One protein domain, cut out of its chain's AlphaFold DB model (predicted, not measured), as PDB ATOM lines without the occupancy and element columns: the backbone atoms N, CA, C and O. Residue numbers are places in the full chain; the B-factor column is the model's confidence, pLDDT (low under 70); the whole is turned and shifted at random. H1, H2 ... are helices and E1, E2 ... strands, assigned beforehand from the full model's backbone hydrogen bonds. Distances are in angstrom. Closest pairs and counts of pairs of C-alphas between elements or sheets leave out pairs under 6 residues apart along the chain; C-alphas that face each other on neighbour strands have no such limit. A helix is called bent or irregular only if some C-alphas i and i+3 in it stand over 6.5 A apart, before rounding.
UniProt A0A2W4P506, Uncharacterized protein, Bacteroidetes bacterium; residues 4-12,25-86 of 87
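Overview. This is residues 4 to 12 and 25 to 86 of the 87 residues of an uncharacterized protein of Bacteroidetes bacterium (UniProt A0A2W4P506). A small sheet of three short antiparallel strands, E1, E3 and E2, has two helices side by side next to it, H2 and H3, both grazing the sheet. A separate short helix, H1, lies past the edge strand E1, and a long loop, residues 65 to 82, joins E2 to E3. The printed part has 71 residues, with three named helices and three named strands in the order H1, H2, E1, H3, E2, E3; the class is mixed, helices and strands. It is compact, with a radius of gyration of the C-alphas of 11.7 A, and spans 34 by 27 by 18 A.

Along the chain. H1 is residues 4 to 10, 10.0 A long, and begins at C-alpha 4 at (-8.187, -37.315, 44.189). H2 is residues 25 to 31, also 10.0 A, and E1 is residues 37 to 39. H3, residues 45 to 57, is the longest helix at 18.1 A, and its C-alpha 45 is at (-25.885, -39.975, 53.632). H3 is irregular: C-alphas 47 and 50 are 7.5 A apart. E2 is residues 62 to 64. E3 is residues 83 to 85, with C-alpha 85 at (-23.122, -38.876, 39.914).

Arrangement. In the sheet E3 is the inner strand, and E1 and E2 are edge strands. E1 and E3 are antiparallel at 166 degrees; N 39 and O 83 are 2.8 A apart, within hydrogen-bond range. E2 and E3, a hairpin, are antiparallel at 159 degrees, with N 63 and O 84 at 2.9 A. E1, H3 and E2 form a split strand-helix-strand unit, two strands running the same way with E3 between them, and its crossover is right-handed. H3 only grazes the sheet with residues 48 to 56; its closest C-alphas to E2 are those of Asp 52 and Thr 62, 6.5 A apart. H2 only grazes the sheet with residues 25 to 30; the closest C-alphas to E1 are those of Lys 25 and Tyr 37, 6.6 A. H2 and H3 touch, H3 with residues 51 to 55 alone, at a shallow tilt of 10 degrees, the same way; their closest C-alphas, of Ala 30 and Val 55, are 5.3 A apart. H1 only grazes the sheet with residues 4 to 9, the closest C-alphas being those of Thr 5 and Pro 38, 6.7 A; it is apart from H2 and H3. In H1 and H2 every O i to N i+4 pair is within hydrogen-bond range; in H3 6 of 9 are.

Size, cuts and confidence. The C-alphas of Leu 12 and Glu 76 are the two farthest apart, 34.0 A. Residues 13 to 24 are not printed, and C-alphas 12 and 25 are 18.1 A apart across this cut, in the link from H1 to H2. The links H2 to E1, E1 to H3 and H3 to E2 are tight; E2 to E3 is long, 18 residues. The mean pLDDT of the printed part is 96.5, and no printed residue is under 70.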
ATOM      1  N   ALA A   4      -7.436 -36.183  44.737       94.25
ATOM      2  CA  ALA A   4      -8.187 -37.315  44.189       94.25
ATOM      3  C   ALA A   4      -9.212 -36.878  43.122       94.25
ATOM      4  O   ALA A   4      -9.338 -37.502  42.072       94.25
ATOM      5  N   THR A   5      -9.899 -35.748  43.340       93.31
ATOM      6  CA  THR A   5     -10.804 -35.190  42.321       93.31
ATOM      7  C   THR A   5     -10.030 -34.720  41.086       93.31
ATOM      8  O   THR A   5     -10.484 -34.940  39.965       93.31
ATOM      9  N   ARG A   6      -8.857 -34.091  41.265       94.38
ATOM     10  CA  ARG A   6      -7.994 -33.677  40.142       94.38
ATOM     11  C   ARG A   6      -7.504 -34.874  39.330       94.38
ATOM     12  O   ARG A   6      -7.501 -34.803  38.105       94.38
ATOM     13  N   GLU A   7      -7.124 -35.956  40.000       95.62
ATOM     14  CA  GLU A   7      -6.677 -37.193  39.362       95.62
ATOM     15  C   GLU A   7      -7.798 -37.861  38.561       95.62
ATOM     16  O   GLU A   7      -7.566 -38.335  37.455       95.62
ATOM     17  N   TYR A   8      -9.028 -37.865  39.075       94.31
ATOM     18  CA  TYR A   8     -10.165 -38.349  38.296       94.31
ATOM     19  C   TYR A   8     -10.377 -37.508  37.029       94.31
ATOM     20  O   TYR A   8     -10.509 -38.050  35.934       94.31
ATOM     21  N   ILE A   9     -10.361 -36.178  37.167       94.31
ATOM     22  CA  ILE A   9     -10.573 -35.243  36.053       94.31
ATOM     23  C   ILE A   9      -9.486 -35.387  34.979       94.31
ATOM     24  O   ILE A   9      -9.805 -35.305  33.796       94.31
ATOM     25  N   SER A  10      -8.226 -35.638  35.351       95.12
ATOM     26  CA  SER A  10      -7.125 -35.770  34.381       95.12
ATOM     27  C   SER A  10      -7.254 -36.982  33.451       95.12
ATOM     28  O   SER A  10      -6.591 -37.027  32.418       95.12
ATOM     29  N   ARG A  11      -8.115 -37.948  33.794       95.00
ATOM     30  CA  ARG A  11      -8.424 -39.126  32.969       95.00
ATOM     31  C   ARG A  11      -9.522 -38.856  31.935       95.00
ATOM     32  O   ARG A  11      -9.746 -39.690  31.060       95.00
ATOM     33  N   LEU A  12     -10.218 -37.722  32.033       94.75
ATOM     34  CA  LEU A  12     -11.265 -37.320  31.097       94.75
ATOM     35  C   LEU A  12     -10.661 -36.594  29.890       94.75
ATOM     36  O   LEU A  12      -9.647 -35.905  29.994       94.75
ATOM     37  N   LYS A  25     -24.803 -29.331  42.767       95.56
ATOM     38  CA  LYS A  25     -24.027 -30.138  41.814       95.56
ATOM     39  C   LYS A  25     -24.812 -31.336  41.282       95.56
ATOM     40  O   LYS A  25     -24.725 -31.629  40.098       95.56
ATOM     41  N   PHE A  26     -25.620 -31.979  42.126       96.94
ATOM     42  CA  PHE A  26     -26.536 -33.028  41.671       96.94
ATOM     43  C   PHE A  26     -27.592 -32.458  40.724       96.94
ATOM     44  O   PHE A  26     -27.933 -33.093  39.736       96.94
ATOM     45  N   MET A  27     -28.088 -31.246  41.000       96.62
ATOM     46  CA  MET A  27     -29.082 -30.597  40.142       96.62
ATOM     47  C   MET A  27     -28.493 -30.167  38.800       96.62
ATOM     48  O   MET A  27     -29.189 -30.266  37.800       96.62
ATOM     49  N   ALA A  28     -27.229 -29.737  38.766       96.88
ATOM     50  CA  ALA A  28     -26.531 -29.460  37.513       96.88
ATOM     51  C   ALA A  28     -26.473 -30.717  36.629       96.88
ATOM     52  O   ALA A  28     -26.781 -30.644  35.446       96.88
ATOM     53  N   VAL A  29     -26.186 -31.882  37.222       97.44
ATOM     54  CA  VAL A  29     -26.235 -33.164  36.502       97.44
ATOM     55  C   VAL A  29     -27.662 -33.516  36.077       97.44
ATOM     56  O   VAL A  29     -27.913 -33.778  34.907       97.44
ATOM     57  N   ALA A  30     -28.630 -33.453  36.994       97.06
ATOM     58  CA  ALA A  30     -30.016 -33.819  36.703       97.06
ATOM     59  C   ALA A  30     -30.685 -32.928  35.636       97.06
ATOM     60  O   ALA A  30     -31.605 -33.372  34.956       97.06
ATOM     61  N   ARG A  31     -30.238 -31.674  35.486       96.06
ATOM     62  CA  ARG A  31     -30.712 -30.738  34.452       96.06
ATOM     63  C   ARG A  31     -29.992 -30.889  33.111       96.06
ATOM     64  O   ARG A  31     -30.464 -30.325  32.129       96.06
ATOM     65  N   GLY A  32     -28.876 -31.617  33.069       95.50
ATOM     66  CA  GLY A  32     -28.003 -31.692  31.898       95.50
ATOM     67  C   GLY A  32     -27.054 -30.497  31.742       95.50
ATOM     68  O   GLY A  32     -26.459 -30.337  30.684       95.50
ATOM     69  N   ASP A  33     -26.887 -29.670  32.780       96.06
ATOM     70  CA  ASP A  33     -25.896 -28.582  32.801       96.06
ATOM     71  C   ASP A  33     -24.459 -29.121  32.978       96.06
ATOM     72  O   ASP A  33     -23.485 -28.415  32.716       96.06
ATOM     73  N   ALA A  34     -24.320 -30.358  33.469       96.69
ATOM     74  CA  ALA A  34     -23.055 -31.070  33.626       96.69
ATOM     75  C   ALA A  34     -23.229 -32.562  33.344       96.69
ATOM     76  O   ALA A  34     -24.228 -33.151  33.747       96.69
ATOM     77  N   ASP A  35     -22.213 -33.194  32.758       96.44
ATOM     78  CA  ASP A  35     -22.245 -34.639  32.515       96.44
ATOM     79  C   ASP A  35     -21.973 -35.446  33.791       96.44
ATOM     80  O   ASP A  35     -22.592 -36.475  34.038       96.44
ATOM     81  N   LEU A  36     -21.025 -34.987  34.616       96.12
ATOM     82  CA  LEU A  36     -20.518 -35.749  35.756       96.12
ATOM     83  C   LEU A  36     -20.294 -34.876  36.988       96.12
ATOM     84  O   LEU A  36     -19.749 -33.773  36.918       96.12
ATOM     85  N   TYR A  37     -20.595 -35.451  38.151       96.31
ATOM     86  CA  TYR A  37     -20.197 -34.922  39.449       96.31
ATOM     87  C   TYR A  37     -19.408 -35.973  40.255       96.31
ATOM     88  O   TYR A  37     -20.004 -36.780  40.973       96.31
ATOM     89  N   PRO A  38     -18.061 -35.963  40.180       95.94
ATOM     90  CA  PRO A  38     -17.213 -36.769  41.053       95.94
ATOM     91  C   PRO A  38     -17.076 -36.129  42.444       95.94
ATOM     92  O   PRO A  38     -16.747 -34.944  42.586       95.94
ATOM     93  N   ARG A  39     -17.281 -36.921  43.499       95.38
ATOM     94  CA  ARG A  39     -17.152 -36.513  44.904       95.38
ATOM     95  C   ARG A  39     -16.143 -37.406  45.624       95.38
ATOM     96  O   ARG A  39     -16.501 -38.400  46.245       95.38
ATOM     97  N   TYR A  40     -14.883 -36.971  45.618       95.69
ATOM     98  CA  TYR A  40     -13.787 -37.593  46.374       95.69
ATOM     99  C   TYR A  40     -13.513 -36.885  47.704       95.69
ATOM    100  O   TYR A  40     -12.370 -36.662  48.081       95.69
ATOM    101  N   VAL A  41     -14.557 -36.437  48.396       92.94
ATOM    102  CA  VAL A  41     -14.448 -35.766  49.699       92.94
ATOM    103  C   VAL A  41     -15.512 -36.365  50.607       92.94
ATOM    104  O   VAL A  41     -16.643 -36.488  50.119       92.94
ATOM    105  N   PRO A  42     -15.198 -36.674  51.883       92.81
ATOM    106  CA  PRO A  42     -16.165 -37.217  52.828       92.81
ATOM    107  C   PRO A  42     -17.502 -36.473  52.799       92.81
ATOM    108  O   PRO A  42     -17.580 -35.249  52.618       92.81
ATOM    109  N   CYS A  43     -18.565 -37.254  52.894       94.06
ATOM    110  CA  CYS A  43     -19.938 -36.809  52.749       94.06
ATOM    111  C   CYS A  43     -20.810 -37.763  53.554       94.06
ATOM    112  O   CYS A  43     -20.544 -38.964  53.553       94.06
ATOM    113  N   MET A  44     -21.846 -37.259  54.205       97.38
ATOM    114  CA  MET A  44     -22.790 -38.111  54.922       97.38
ATOM    115  C   MET A  44     -23.955 -38.489  54.010       97.38
ATOM    116  O   MET A  44     -24.208 -37.823  53.003       97.38
ATOM    117  N   GLU A  45     -24.686 -39.545  54.359       98.00
ATOM    118  CA  GLU A  45     -25.885 -39.975  53.632       98.00
ATOM    119  C   GLU A  45     -26.887 -38.840  53.399       98.00
ATOM    120  O   GLU A  45     -27.362 -38.661  52.279       98.00
ATOM    121  N   TRP A  46     -27.161 -38.028  54.423       96.50
ATOM    122  CA  TRP A  46     -28.138 -36.937  54.347       96.50
ATOM    123  C   TRP A  46     -27.756 -35.818  53.369       96.50
ATOM    124  O   TRP A  46     -28.635 -35.103  52.895       96.50
ATOM    125  N   ASP A  47     -26.476 -35.686  53.015       95.62
ATOM    126  CA  ASP A  47     -26.019 -34.691  52.040       95.62
ATOM    127  C   ASP A  47     -26.343 -35.097  50.590       95.62
ATOM    128  O   ASP A  47     -26.364 -34.241  49.703       95.62
ATOM    129  N   SER A  48     -26.548 -36.397  50.329       95.94
ATOM    130  CA  SER A  48     -26.792 -36.934  48.983       95.94
ATOM    131  C   SER A  48     -28.165 -37.574  48.809       95.94
ATOM    132  O   SER A  48     -28.699 -37.502  47.710       95.94
ATOM    133  N   ALA A  49     -28.768 -38.145  49.857       96.75
ATOM    134  CA  ALA A  49     -29.970 -38.977  49.754       96.75
ATOM    135  C   ALA A  49     -31.125 -38.306  48.997       96.75
ATOM    136  O   ALA A  49     -31.666 -38.880  48.056       96.75
ATOM    137  N   ALA A  50     -31.473 -37.067  49.360       97.00
ATOM    138  CA  ALA A  50     -32.569 -36.351  48.708       97.00
ATOM    139  C   ALA A  50     -32.263 -36.025  47.236       97.00
ATOM    140  O   ALA A  50     -33.141 -36.105  46.380       97.00
ATOM    141  N   ALA A  51     -31.016 -35.661  46.936       96.44
ATOM    142  CA  ALA A  51     -30.607 -35.300  45.588       96.44
ATOM    143  C   ALA A  51     -30.462 -36.530  44.678       96.44
ATOM    144  O   ALA A  51     -30.799 -36.458  43.500       96.44
ATOM    145  N   ASP A  52     -30.017 -37.661  45.227       97.12
ATOM    146  CA  ASP A  52     -29.873 -38.918  44.497       97.12
ATOM    147  C   ASP A  52     -31.226 -39.482  44.048       97.12
ATOM    148  O   ASP A  52     -31.321 -40.032  42.956       97.12
ATOM    149  N   VAL A  53     -32.303 -39.269  44.817       97.56
ATOM    150  CA  VAL A  53     -33.666 -39.587  44.353       97.56
ATOM    151  C   VAL A  53     -33.974 -38.842  43.053       97.56
ATOM    152  O   VAL A  53     -34.349 -39.466  42.070       97.56
ATOM    153  N   ILE A  54     -33.747 -37.528  43.013       97.62
ATOM    154  CA  ILE A  54     -34.014 -36.710  41.820       97.62
ATOM    155  C   ILE A  54     -33.174 -37.187  40.628       97.62
ATOM    156  O   ILE A  54     -33.690 -37.300  39.521       97.62
ATOM    157  N   VAL A  55     -31.892 -37.489  40.855       97.81
ATOM    158  CA  VAL A  55     -30.986 -38.019  39.822       97.81
ATOM    159  C   VAL A  55     -31.509 -39.342  39.251       97.81
ATOM    160  O   VAL A  55     -31.526 -39.514  38.033       97.81
ATOM    161  N   ARG A  56     -32.001 -40.246  40.105       96.94
ATOM    162  CA  ARG A  56     -32.597 -41.523  39.679       96.94
ATOM    163  C   ARG A  56     -33.889 -41.340  38.890       96.94
ATOM    164  O   ARG A  56     -34.076 -42.026  37.889       96.94
ATOM    165  N   GLU A  57     -34.748 -40.406  39.293       98.00
ATOM    166  CA  GLU A  57     -36.013 -40.117  38.599       98.00
ATOM    167  C   GLU A  57     -35.803 -39.566  37.180       98.00
ATOM    168  O   GLU A  57     -36.630 -39.792  36.299       98.00
ATOM    169  N   VAL A  58     -34.676 -38.895  36.918       97.50
ATOM    170  CA  VAL A  58     -34.301 -38.462  35.557       97.50
ATOM    171  C   VAL A  58     -33.521 -39.528  34.772       97.50
ATOM    172  O   VAL A  58     -33.023 -39.251  33.683       97.50
ATOM    173  N   GLY A  59     -33.420 -40.754  35.297       97.12
ATOM    174  CA  GLY A  59     -32.801 -41.898  34.624       97.12
ATOM    175  C   GLY A  59     -31.279 -41.991  34.762       97.12
ATOM    176  O   GLY A  59     -30.662 -42.803  34.074       97.12
ATOM    177  N   LEU A  60     -30.672 -41.191  35.642       97.88
ATOM    178  CA  LEU A  60     -29.235 -41.208  35.929       97.88
ATOM    179  C   LEU A  60     -28.950 -41.946  37.239       97.88
ATOM    180  O   LEU A  60     -29.847 -42.223  38.034       97.88
ATOM    181  N   ARG A  61     -27.683 -42.269  37.505       97.50
ATOM    182  CA  ARG A  61     -27.286 -42.942  38.749       97.50
ATOM    183  C   ARG A  61     -26.166 -42.209  39.466       97.50
ATOM    184  O   ARG A  61     -25.280 -41.614  38.848       97.50
ATOM    185  N   THR A  62     -26.181 -42.335  40.792       98.00
ATOM    186  CA  THR A  62     -25.018 -42.078  41.642       98.00
ATOM    187  C   THR A  62     -24.433 -43.404  42.108       98.00
ATOM    188  O   THR A  62     -25.107 -44.204  42.763       98.00
ATOM    189  N   VAL A  63     -23.169 -43.635  41.769       98.00
ATOM    190  CA  VAL A  63     -22.467 -44.895  42.028       98.00
ATOM    191  C   VAL A  63     -21.255 -44.676  42.916       98.00
ATOM    192  O   VAL A  63     -20.628 -43.617  42.886       98.00
ATOM    193  N   ASN A  64     -20.907 -45.689  43.699       97.62
ATOM    194  CA  ASN A  64     -19.641 -45.758  44.410       97.62
ATOM    195  C   ASN A  64     -18.485 -45.676  43.395       97.62
ATOM    196  O   ASN A  64     -18.454 -46.415  42.414       97.62
ATOM    197  N   ALA A  65     -17.542 -44.766  43.635       96.44
ATOM    198  CA  ALA A  65     -16.451 -44.462  42.715       96.44
ATOM    199  C   ALA A  65     -15.432 -45.606  42.556       96.44
ATOM    200  O   ALA A  65     -14.689 -45.618  41.579       96.44
ATOM    201  N   GLU A  66     -15.379 -46.541  43.506       95.69
ATOM    202  CA  GLU A  66     -14.478 -47.697  43.474       95.69
ATOM    203  C   GLU A  66     -15.163 -48.934  42.894       95.69
ATOM    204  O   GLU A  66     -14.581 -49.635  42.071       95.69
ATOM    205  N   THR A  67     -16.400 -49.209  43.318       97.12
ATOM    206  CA  THR A  67     -17.089 -50.455  42.952       97.12
ATOM    207  C   THR A  67     -18.006 -50.314  41.742       97.12
ATOM    208  O   THR A  67     -18.391 -51.324  41.162       97.12
ATOM    209  N   GLY A  68     -18.398 -49.092  41.371       96.69
ATOM    210  CA  GLY A  68     -19.409 -48.841  40.337       96.69
ATOM    211  C   GLY A  68     -20.838 -49.217  40.750       96.69
ATOM    212  O   GLY A  68     -21.771 -49.030  39.972       96.69
ATOM    213  N   GLU A  69     -21.032 -49.713  41.973       97.75
ATOM    214  CA  GLU A  69     -22.345 -50.099  42.489       97.75
ATOM    215  C   GLU A  69     -23.168 -48.870  42.905       97.75
ATOM    216  O   GLU A  69     -22.590 -47.885  43.380       97.75
ATOM    217  N   PRO A  70     -24.510 -48.905  42.806       97.00
ATOM    218  CA  PRO A  70     -25.358 -47.810  43.268       97.00
ATOM    219  C   PRO A  70     -25.102 -47.445  44.733       97.00
ATOM    220  O   PRO A  70     -24.905 -48.322  45.582       97.00
ATOM    221  N   LEU A  71     -25.169 -46.148  45.051       96.19
ATOM    222  CA  LEU A  71     -25.120 -45.707  46.442       96.19
ATOM    223  C   LEU A  71     -26.256 -46.331  47.264       96.19
ATOM    224  O   LEU A  71     -27.420 -46.383  46.851       96.19
ATOM    225  N   ARG A  72     -25.890 -46.783  48.466       96.56
ATOM    226  CA  ARG A  72     -26.802 -47.352  49.459       96.56
ATOM    227  C   ARG A  72     -26.912 -46.430  50.666       96.56
ATOM    228  O   ARG A  72     -25.919 -45.837  51.098       96.56
ATOM    229  N   TYR A  73     -28.124 -46.376  51.199       97.50
ATOM    230  CA  TYR A  73     -28.530 -45.551  52.330       97.50
ATOM    231  C   TYR A  73     -29.032 -46.427  53.477       97.50
ATOM    232  O   TYR A  73     -29.289 -47.616  53.271       97.50
ATOM    233  N   ASN A  74     -29.204 -45.826  54.653       98.00
ATOM    234  CA  ASN A  74     -29.540 -46.490  55.906       98.00
ATOM    235  C   ASN A  74     -28.461 -47.498  56.345       98.00
ATOM    236  O   ASN A  74     -28.768 -48.604  56.797       98.00
ATOM    237  N   LYS A  75     -27.188 -47.136  56.146       97.88
ATOM    238  CA  LYS A  75     -26.032 -47.898  56.635       97.88
ATOM    239  C   LYS A  75     -25.837 -47.662  58.138       97.88
ATOM    240  O   LYS A  75     -26.258 -46.643  58.672       97.88
ATOM    241  N   GLU A  76     -25.163 -48.592  58.814       97.62
ATOM    242  CA  GLU A  76     -24.755 -48.411  60.217       97.62
ATOM    243  C   GLU A  76     -23.761 -47.246  60.359       97.62
ATOM    244  O   GLU A  76     -23.929 -46.380  61.214       97.62
ATOM    245  N   ASP A  77     -22.779 -47.184  59.456       97.44
ATOM    246  CA  ASP A  77     -21.947 -46.003  59.247       97.44
ATOM    247  C   ASP A  77     -22.559 -45.121  58.150       97.44
ATOM    248  O   ASP A  77     -22.602 -45.490  56.974       97.44
ATOM    249  N   LEU A  78     -23.024 -43.938  58.549       98.19
ATOM    250  CA  LEU A  78     -23.677 -42.966  57.670       98.19
ATOM    251  C   LEU A  78     -22.696 -42.207  56.764       98.19
ATOM    252  O   LEU A  78     -23.129 -41.362  55.972       98.19
ATOM    253  N   MET A  79     -21.391 -42.472  56.852       98.12
ATOM    254  CA  MET A  79     -20.425 -41.962  55.891       98.12
ATOM    255  C   MET A  79     -20.656 -42.608  54.519       98.12
ATOM    256  O   MET A  79     -20.729 -43.828  54.360       98.12
ATOM    257  N   ASN A  80     -20.775 -41.779  53.486       97.44
ATOM    258  CA  ASN A  80     -20.792 -42.264  52.116       97.44
ATOM    259  C   ASN A  80     -19.377 -42.626  51.653       97.44
ATOM    260  O   ASN A  80     -18.421 -41.921  51.998       97.44
ATOM    261  N   PRO A  81     -19.240 -43.652  50.792       97.19
ATOM    262  CA  PRO A  81     -18.027 -43.805  50.006       97.19
ATOM    263  C   PRO A  81     -17.867 -42.605  49.061       97.19
ATOM    264  O   PRO A  81     -18.804 -41.830  48.830       97.19
ATOM    265  N   TYR A  82     -16.689 -42.476  48.451       97.38
ATOM    266  CA  TYR A  82     -16.554 -41.601  47.289       97.38
ATOM    267  C   TYR A  82     -17.510 -42.055  46.191       97.38
ATOM    268  O   TYR A  82     -17.762 -43.249  46.024       97.38
ATOM    269  N   PHE A  83     -18.063 -41.100  45.451       97.19
ATOM    270  CA  PHE A  83     -19.088 -41.399  44.460       97.19
ATOM    271  C   PHE A  83     -18.939 -40.572  43.192       97.19
ATOM    272  O   PHE A  83     -18.302 -39.517  43.179       97.19
ATOM    273  N   ILE A  84     -19.572 -41.058  42.131       97.50
ATOM    274  CA  ILE A  84     -19.725 -40.377  40.850       97.50
ATOM    275  C   ILE A  84     -21.222 -40.320  40.550       97.50
ATOM    276  O   ILE A  84     -21.897 -41.345  40.542       97.50
ATOM    277  N   CYS A  85     -21.744 -39.116  40.339       97.56
ATOM    278  CA  CYS A  85     -23.122 -38.876  39.914       97.56
ATOM    279  C   CYS A  85     -23.159 -38.567  38.410       97.56
ATOM    280  O   CYS A  85     -22.336 -37.772  37.950       97.56
ATOM    281  N   GLY A  86     -24.125 -39.146  37.686       95.56
ATOM    282  CA  GLY A  86     -24.359 -38.909  36.252       95.56
ATOM    283  C   GLY A  86     -24.073 -40.106  35.336       95.56
ATOM    284  O   GLY A  86     -23.716 -39.898  34.181       95.56
TER     285      GLY A  86